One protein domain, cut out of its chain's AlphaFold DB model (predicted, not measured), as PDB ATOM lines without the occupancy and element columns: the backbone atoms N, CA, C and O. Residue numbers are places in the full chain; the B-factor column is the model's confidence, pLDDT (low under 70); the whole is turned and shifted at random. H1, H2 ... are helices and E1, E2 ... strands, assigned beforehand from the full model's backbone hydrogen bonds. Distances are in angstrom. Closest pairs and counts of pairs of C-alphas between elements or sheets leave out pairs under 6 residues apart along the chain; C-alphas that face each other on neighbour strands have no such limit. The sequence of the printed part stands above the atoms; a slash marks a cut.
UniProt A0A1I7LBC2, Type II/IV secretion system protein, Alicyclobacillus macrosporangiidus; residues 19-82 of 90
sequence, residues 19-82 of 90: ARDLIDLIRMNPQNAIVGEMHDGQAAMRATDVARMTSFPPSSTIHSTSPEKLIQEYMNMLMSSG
ATOM      1  N   ALA A  19      21.185 -35.640  36.193       79.56
ATOM      2  CA  ALA A  19      20.301 -34.766  35.428       79.56
ATOM      3  C   ALA A  19      18.828 -35.218  35.482       79.56
ATOM      4  O   ALA A  19      17.928 -34.380  35.566       79.56
ATOM      5  N   ARG A  20      18.567 -36.531  35.450       81.44
ATOM      6  CA  ARG A  20      17.208 -37.065  35.563       81.44
ATOM      7  C   ARG A  20      16.647 -36.899  36.974       81.44
ATOM      8  O   ARG A  20      15.522 -36.424  37.108       81.44
ATOM      9  N   ASP A  21      17.429 -37.233  37.993       83.81
ATOM     10  CA  ASP A  21      17.021 -37.102  39.393       83.81
ATOM     11  C   ASP A  21      16.708 -35.657  39.767       83.81
ATOM     12  O   ASP A  21      15.775 -35.410  40.522       83.81
ATOM     13  N   LEU A  22      17.419 -34.683  39.196       84.94
ATOM     14  CA  LEU A  22      17.158 -33.266  39.450       84.94
ATOM     15  C   LEU A  22      15.797 -32.803  38.905       84.94
ATOM     16  O   LEU A  22      15.143 -31.970  39.531       84.94
ATOM     17  N   ILE A  23      15.318 -33.378  37.795       83.19
ATOM     18  CA  ILE A  23      13.961 -33.119  37.283       83.19
ATOM     19  C   ILE A  23      12.913 -33.658  38.258       83.19
ATOM     20  O   ILE A  23      11.918 -32.989  38.547       83.19
ATOM     21  N   ASP A  24      13.120 -34.875  38.754       86.38
ATOM     22  CA  ASP A  24      12.188 -35.499  39.685       86.38
ATOM     23  C   ASP A  24      12.245 -34.818  41.067       86.38
ATOM     24  O   ASP A  24      11.204 -34.614  41.690       86.38
ATOM     25  N   LEU A  25      13.417 -34.328  41.480       85.12
ATOM     26  CA  LEU A  25      13.617 -33.534  42.690       85.12
ATOM     27  C   LEU A  25      12.803 -32.235  42.661       85.12
ATOM     28  O   LEU A  25      12.120 -31.947  43.636       85.12
ATOM     29  N   ILE A  26      12.799 -31.483  41.554       83.88
ATOM     30  CA  ILE A  26      11.988 -30.256  41.407       83.88
ATOM     31  C   ILE A  26      10.504 -30.523  41.704       83.88
ATOM     32  O   ILE A  26       9.841 -29.727  42.372       83.88
ATOM     33  N   ARG A  27       9.975 -31.667  41.254       85.69
ATOM     34  CA  ARG A  27       8.564 -32.052  41.452       85.69
ATOM     35  C   ARG A  27       8.214 -32.336  42.910       85.69
ATOM     36  O   ARG A  27       7.037 -32.342  43.256       85.69
ATOM     37  N   MET A  28       9.212 -32.552  43.762       88.00
ATOM     38  CA  MET A  28       9.031 -32.736  45.202       88.00
ATOM     39  C   MET A  28       8.926 -31.407  45.967       88.00
ATOM     40  O   MET A  28       8.751 -31.436  47.182       88.00
ATOM     41  N   ASN A  29       9.019 -30.260  45.278       86.50
ATOM     42  CA  ASN A  29       9.019 -28.917  45.866       86.50
ATOM     43  C   ASN A  29      10.041 -28.757  47.018       86.50
ATOM     44  O   ASN A  29       9.669 -28.434  48.153       86.50
ATOM     45  N   PRO A  30      11.330 -29.046  46.771       87.06
ATOM     46  CA  PRO A  30      12.349 -29.013  47.803       87.06
ATOM     47  C   PRO A  30      12.654 -27.568  48.205       87.06
ATOM     48  O   PRO A  30      12.692 -26.663  47.377       87.06
ATOM     49  N   GLN A  31      12.932 -27.352  49.488       86.81
ATOM     50  CA  GLN A  31      13.404 -26.049  49.971       86.81
ATOM     51  C   GLN A  31      14.877 -25.819  49.603       86.81
ATOM     52  O   GLN A  31      15.249 -24.715  49.215       86.81
ATOM     53  N   ASN A  32      15.680 -26.886  49.697       84.94
ATOM     54  CA  ASN A  32      17.116 -26.934  49.427       84.94
ATOM     55  C   ASN A  32      17.443 -28.186  48.610       84.94
ATOM     56  O   ASN A  32      16.766 -29.209  48.750       84.94
ATOM     57  N   ALA A  33      18.530 -28.144  47.844       88.25
ATOM     58  CA  ALA A  33      19.038 -29.299  47.115       88.25
ATOM     59  C   ALA A  33      20.551 -29.457  47.303       88.25
ATOM     60  O   ALA A  33      21.297 -28.481  47.356       88.25
ATOM     61  N   ILE A  34      20.999 -30.708  47.403       89.19
ATOM     62  CA  ILE A  34      22.416 -31.067  47.381       89.19
ATOM     63  C   ILE A  34      22.601 -32.027  46.217       89.19
ATOM     64  O   ILE A  34      21.992 -33.096  46.181       89.19
ATOM     65  N   VAL A  35      23.436 -31.626  45.273       88.62
ATOM     66  CA  VAL A  35      23.940 -32.483  44.206       88.62
ATOM     67  C   VAL A  35      25.280 -33.020  44.688       88.62
ATOM     68  O   VAL A  35      26.022 -32.281  45.326       88.62
ATOM     69  N   GLY A  36      25.580 -34.293  44.433       87.69
ATOM     70  CA  GLY A  36      26.884 -34.871  44.768       87.69
ATOM     71  C   GLY A  36      28.000 -34.207  43.959       87.69
ATOM     72  O   GLY A  36      28.334 -33.045  44.178       87.69
ATOM     73  N   GLU A  37      28.539 -34.926  42.981       88.56
ATOM     74  CA  GLU A  37      29.560 -34.396  42.080       88.56
ATOM     75  C   GLU A  37      29.002 -34.220  40.666       88.56
ATOM     76  O   GLU A  37      28.379 -35.132  40.119       88.56
ATOM     77  N   MET A  38      29.188 -33.036  40.081       89.56
ATOM     78  CA  MET A  38      28.803 -32.774  38.692       89.56
ATOM     79  C   MET A  38      29.986 -33.030  37.762       89.56
ATOM     80  O   MET A  38      31.054 -32.445  37.932       89.56
ATOM     81  N   HIS A  39      29.759 -33.874  36.756       84.38
ATOM     82  CA  HIS A  39      30.771 -34.261  35.768       84.38
ATOM     83  C   HIS A  39      30.430 -33.828  34.338       84.38
ATOM     84  O   HIS A  39      31.281 -33.917  33.457       84.38
ATOM     85  N   ASP A  40      29.192 -33.398  34.086       84.69
ATOM     86  CA  ASP A  40      28.711 -33.096  32.743       84.69
ATOM     87  C   ASP A  40      27.793 -31.868  32.701       84.69
ATOM     88  O   ASP A  40      27.236 -31.411  33.707       84.69
ATOM     89  N   GLY A  41      27.633 -31.328  31.492       86.50
ATOM     90  CA  GLY A  41      26.811 -30.151  31.245       86.50
ATOM     91  C   GLY A  41      25.320 -30.339  31.503       86.50
ATOM     92  O   GLY A  41      24.640 -29.372  31.842       86.50
ATOM     93  N   GLN A  42      24.790 -31.558  31.375       85.19
ATOM     94  CA  GLN A  42      23.373 -31.819  31.631       85.19
ATOM     95  C   GLN A  42      23.078 -31.740  33.131       85.19
ATOM     96  O   GLN A  42      22.118 -31.084  33.526       85.19
ATOM     97  N   ALA A  43      23.922 -32.331  33.976       85.69
ATOM     98  CA  ALA A  43      23.840 -32.199  35.426       85.69
ATOM     99  C   ALA A  43      23.985 -30.733  35.859       85.69
ATOM    100  O   ALA A  43      23.164 -30.254  36.641       85.69
ATOM    101  N   ALA A  44      24.951 -30.003  35.288       88.69
ATOM    102  CA  ALA A  44      25.155 -28.583  35.568       88.69
ATOM    103  C   ALA A  44      23.926 -27.730  35.215       88.69
ATOM    104  O   ALA A  44      23.465 -26.959  36.057       88.69
ATOM    105  N   MET A  45      23.344 -27.912  34.023       89.31
ATOM    106  CA  MET A  45      22.114 -27.216  33.624       89.31
ATOM    107  C   MET A  45      20.944 -27.537  34.548       89.31
ATOM    108  O   MET A  45      20.232 -26.634  34.979       89.31
ATOM    109  N   ARG A  46      20.733 -28.814  34.879       87.75
ATOM    110  CA  ARG A  46      19.614 -29.208  35.744       87.75
ATOM    111  C   ARG A  46      19.793 -28.721  37.173       87.75
ATOM    112  O   ARG A  46      18.808 -28.363  37.808       87.75
ATOM    113  N   ALA A  47      21.024 -28.634  37.668       88.00
ATOM    114  CA  ALA A  47      21.300 -28.001  38.951       88.00
ATOM    115  C   ALA A  47      20.977 -26.498  38.901       88.00
ATOM    116  O   ALA A  47      20.390 -25.970  39.844       88.00
ATOM    117  N   THR A  48      21.271 -25.810  37.790       87.44
ATOM    118  CA  THR A  48      20.836 -24.420  37.576       87.44
ATOM    119  C   THR A  48      19.311 -24.292  37.535       87.44
ATOM    120  O   THR A  48      18.771 -23.356  38.123       87.44
ATOM    121  N   ASP A  49      18.604 -25.220  36.883       87.56
ATOM    122  CA  ASP A  49      17.135 -25.246  36.864       87.56
ATOM    123  C   ASP A  49      16.575 -25.398  38.285       87.56
ATOM    124  O   ASP A  49      15.707 -24.625  38.690       87.56
ATOM    125  N   VAL A  50      17.124 -26.329  39.074       85.94
ATOM    126  CA  VAL A  50      16.779 -26.505  40.494       85.94
ATOM    127  C   VAL A  50      16.994 -25.198  41.256       85.94
ATOM    128  O   VAL A  50      16.074 -24.737  41.921       85.94
ATOM    129  N   ALA A  51      18.151 -24.550  41.091       86.69
ATOM    130  CA  ALA A  51      18.478 -23.284  41.752       86.69
ATOM    131  C   ALA A  51      17.475 -22.158  41.485       86.69
ATOM    132  O   ALA A  51      17.280 -21.293  42.334       86.69
ATOM    133  N   ARG A  52      16.851 -22.148  40.303       85.44
ATOM    134  CA  ARG A  52      15.831 -21.157  39.928       85.44
ATOM    135  C   ARG A  52      14.465 -21.440  40.546       85.44
ATOM    136  O   ARG A  52      13.628 -20.543  40.577       85.44
ATOM    137  N   MET A  53      14.226 -22.674  40.979       84.44
ATOM    138  CA  MET A  53      12.933 -23.138  41.483       84.44
ATOM    139  C   MET A  53      12.911 -23.337  43.001       84.44
ATOM    140  O   MET A  53      11.832 -23.472  43.573       84.44
ATOM    141  N   THR A  54      14.073 -23.344  43.656       82.06
ATOM    142  CA  THR A  54      14.212 -23.483  45.108       82.06
ATOM    143  C   THR A  54      14.457 -22.140  45.791       82.06
ATOM    144  O   THR A  54      15.009 -21.212  45.206       82.06
ATOM    145  N   SER A  55      14.072 -22.032  47.065       83.06
ATOM    146  CA  SER A  55      14.287 -20.809  47.858       83.06
ATOM    147  C   SER A  55      15.764 -20.530  48.150       83.06
ATOM    148  O   SER A  55      16.128 -19.392  48.439       83.06
ATOM    149  N   PHE A  56      16.608 -21.560  48.084       83.56
ATOM    150  CA  PHE A  56      18.051 -21.458  48.265       83.56
ATOM    151  C   PHE A  56      18.787 -22.137  47.111       83.56
ATOM    152  O   PHE A  56      18.290 -23.135  46.578       83.56
ATOM    153  N   PRO A  57      19.977 -21.640  46.736       81.50
ATOM    154  CA  PRO A  57      20.777 -22.269  45.698       81.50
ATOM    155  C   PRO A  57      21.220 -23.679  46.128       81.50
ATOM    156  O   PRO A  57      21.493 -23.907  47.311       81.50
ATOM    157  N   PRO A  58      21.312 -24.633  45.188       86.25
ATOM    158  CA  PRO A  58      21.827 -25.957  45.462       86.25
ATOM    159  C   PRO A  58      23.325 -25.909  45.753       86.25
ATOM    160  O   PRO A  58      24.065 -25.109  45.179       86.25
ATOM    161  N   SER A  59      23.771 -26.838  46.590       90.81
ATOM    162  CA  SER A  59      25.194 -27.092  46.825       90.81
ATOM    163  C   SER A  59      25.662 -28.283  45.994       90.81
ATOM    164  O   SER A  59      24.911 -29.243  45.821       90.81
ATOM    165  N   SER A  60      26.904 -28.246  45.503       91.56
ATOM    166  CA  SER A  60      27.520 -29.359  44.775       91.56
ATOM    167  C   SER A  60      29.042 -29.352  44.874       91.56
ATOM    168  O   SER A  60      29.638 -28.338  45.242       91.56
ATOM    169  N   THR A  61      29.670 -30.478  44.536       92.94
ATOM    170  CA  THR A  61      31.114 -30.597  44.352       92.94
ATOM    171  C   THR A  61      31.482 -30.656  42.870       92.94
ATOM    172  O   THR A  61      30.789 -31.259  42.052       92.94
ATOM    173  N   ILE A  62      32.609 -30.035  42.534       92.69
ATOM    174  CA  ILE A  62      33.256 -30.108  41.223       92.69
ATOM    175  C   ILE A  62      34.724 -30.414  41.482       92.69
ATOM    176  O   ILE A  62      35.359 -29.736  42.297       92.69
ATOM    177  N   HIS A  63      35.271 -31.416  40.799       92.50
ATOM    178  CA  HIS A  63      36.698 -31.689  40.871       92.50
ATOM    179  C   HIS A  63      37.482 -30.556  40.200       92.50
ATOM    180  O   HIS A  63      37.426 -30.380  38.987       92.50
ATOM    181  N   SER A  64      38.216 -29.778  40.992       94.75
ATOM    182  CA  SER A  64      39.040 -28.674  40.503       94.75
ATOM    183  C   SER A  64      40.338 -28.576  41.295       94.75
ATOM    184  O   SER A  64      40.372 -28.830  42.498       94.75
ATOM    185  N   THR A  65      41.413 -28.156  40.626       93.94
ATOM    186  CA  THR A  65      42.725 -27.966  41.259       93.94
ATOM    187  C   THR A  65      42.865 -26.621  41.977       93.94
ATOM    188  O   THR A  65      43.863 -26.407  42.659       93.94
ATOM    189  N   SER A  66      41.931 -25.682  41.783       95.25
ATOM    190  CA  SER A  66      41.897 -24.407  42.516       95.25
ATOM    191  C   SER A  66      40.489 -23.784  42.533       95.25
ATOM    192  O   SER A  66      39.655 -24.135  41.688       95.25
ATOM    193  N   PRO A  67      40.200 -22.847  43.457       91.81
ATOM    194  CA  PRO A  67      38.928 -22.124  43.479       91.81
ATOM    195  C   PRO A  67      38.636 -21.345  42.189       91.81
ATOM    196  O   PRO A  67      37.505 -21.345  41.712       91.81
ATOM    197  N   GLU A  68      39.645 -20.727  41.575       90.88
ATOM    198  CA  GLU A  68      39.491 -19.951  40.336       90.88
ATOM    199  C   GLU A  68      39.104 -20.860  39.166       90.88
ATOM    200  O   GLU A  68      38.211 -20.540  38.382       90.88
ATOM    201  N   LYS A  69      39.741 -22.033  39.085       94.00
ATOM    202  CA  LYS A  69      39.438 -23.033  38.059       94.00
ATOM    203  C   LYS A  69      38.075 -23.680  38.251       94.00
ATOM    204  O   LYS A  69      37.472 -24.075  37.264       94.00
ATOM    205  N   LEU A  70      37.547 -23.735  39.475       93.06
ATOM    206  CA  LEU A  70      36.228 -24.320  39.732       93.06
ATOM    207  C   LEU A  70      35.137 -23.593  38.937       93.06
ATOM    208  O   LEU A  70      34.272 -24.238  38.345       93.06
ATOM    209  N   ILE A  71      35.209 -22.261  38.876       90.88
ATOM    210  CA  ILE A  71      34.279 -21.451  38.080       90.88
ATOM    211  C   ILE A  71      34.435 -21.783  36.594       90.88
ATOM    212  O   ILE A  71      33.438 -21.961  35.900       90.88
ATOM    213  N   GLN A  72      35.673 -21.897  36.109       92.12
ATOM    214  CA  GLN A  72      35.945 -22.230  34.713       92.12
ATOM    215  C   GLN A  72      35.407 -23.616  34.337       92.12
ATOM    216  O   GLN A  72      34.742 -23.738  33.314       92.12
ATOM    217  N   GLU A  73      35.618 -24.636  35.173       92.00
ATOM    218  CA  GLU A  73      35.083 -25.981  34.934       92.00
ATOM    219  C   GLU A  73      33.553 -25.987  34.913       92.00
ATOM    220  O   GLU A  73      32.945 -26.591  34.031       92.00
ATOM    221  N   TYR A  74      32.911 -25.250  35.825       90.00
ATOM    222  CA  TYR A  74      31.457 -25.113  35.813       90.00
ATOM    223  C   TYR A  74      30.946 -24.452  34.524       90.00
ATOM    224  O   TYR A  74      29.981 -24.926  33.920       90.00
ATOM    225  N   MET A  75      31.613 -23.393  34.058       89.56
ATOM    226  CA  MET A  75      31.262 -22.739  32.794       89.56
ATOM    227  C   MET A  75      31.487 -23.671  31.599       89.56
ATOM    228  O   MET A  75      30.622 -23.751  30.730       89.56
ATOM    229  N   ASN A  76      32.584 -24.429  31.574       90.25
ATOM    230  CA  ASN A  76      32.851 -25.421  30.530       90.25
ATOM    231  C   ASN A  76      31.736 -26.477  30.466       90.25
ATOM    232  O   ASN A  76      31.233 -26.777  29.382       90.25
ATOM    233  N   MET A  77      31.296 -26.992  31.621       90.38
ATOM    234  CA  MET A  77      30.154 -27.905  31.701       90.38
ATOM    235  C   MET A  77      28.900 -27.260  31.106       90.38
ATOM    236  O   MET A  77      28.297 -27.835  30.199       90.38
ATOM    237  N   LEU A  78      28.528 -26.052  31.538       86.88
ATOM    238  CA  LEU A  78      27.357 -25.351  31.000       86.88
ATOM    239  C   LEU A  78      27.443 -25.143  29.481       86.88
ATOM    240  O   LEU A  78      26.440 -25.327  28.796       86.88
ATOM    241  N   MET A  79      28.617 -24.839  28.931       86.44
ATOM    242  CA  MET A  79      28.786 -24.671  27.483       86.44
ATOM    243  C   MET A  79      28.652 -25.999  26.721       86.44
ATOM    244  O   MET A  79      28.017 -26.039  25.671       86.44
ATOM    245  N   SER A  80      29.150 -27.110  27.278       82.50
ATOM    246  CA  SER A  80      29.010 -28.451  26.676       82.50
ATOM    247  C   SER A  80      27.574 -28.993  26.676       82.50
ATOM    248  O   SER A  80      27.238 -29.926  25.947       82.50
ATOM    249  N   SER A  81      26.699 -28.411  27.496       75.44
ATOM    250  CA  SER A  81      25.332 -28.890  27.694       75.44
ATOM    251  C   SER A  81      24.437 -28.746  26.452       75.44
ATOM    252  O   SER A  81      23.489 -29.516  26.286       75.44
ATOM    253  N   GLY A  82      24.760 -27.806  25.553       62.69
ATOM    254  CA  GLY A  82      24.031 -27.555  24.307       62.69
ATOM    255  C   GLY A  82      24.438 -28.447  23.126       62.69
ATOM    256  O   GLY A  82      23.691 -28.542  22.155       62.69
TER     257      GLY A  82
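This is residues 19 to 82 of the 90 residues of the protein "Type II/IV secretion system protein" of Alicyclobacillus macrosporangiidus (UniProt A0A1I7LBC2). Helices H1 and H2 lie side by side, H3 makes a corner with the first part of H2, and a small ribbon of two parallel strands, E1 and E2, runs past H2. The printed part has 64 residues, mostly helix, in the order H1, E1, H2, E2, H3. It is compact, with a radius of gyration of the C-alphas of 11.6 A and spans of 34 by 23 by 17 A.

H1, residues 19 to 27, touches H2, residues 41 to 53, at a shallow tilt of 12 degrees, the same way; the closest C-alphas, of Ala 19 and Ala 43, are 4.4 A apart. E1, residues 34 to 37, and E2, residues 59 to 61, are parallel neighbours, with N 35 and O 59 within hydrogen-bond range at 2.9 A. E1, H2 and E2 form a strand-helix-strand unit, parallel strands joined through a helix, with a right-handed crossover. H2, with residues 41 to 45 alone, touches H3, residues 67 to 80, about perpendicular at 80 degrees; the closest C-alphas, of Gly 41 and Met 77, are 4.1 A apart. Every O i to N i+4 pair is within hydrogen-bond range in H2, 3 of 5 in H1 and 8 of 10 in H3.

H1 begins at C-alpha 19 (20.301, -34.766, 35.428) and spans 13.5 A, E1 9.5 A, H2 18.6 A and E2 7.3 A. H3 spans 20.5 A, ending at C-alpha 80 (29.010, -28.451, 26.676).

The C-alphas farthest apart, of Arg 27 and Thr 65, are 34.4 A apart. The printed part has no cut and no long link; residue 82 alone has pLDDT under 70.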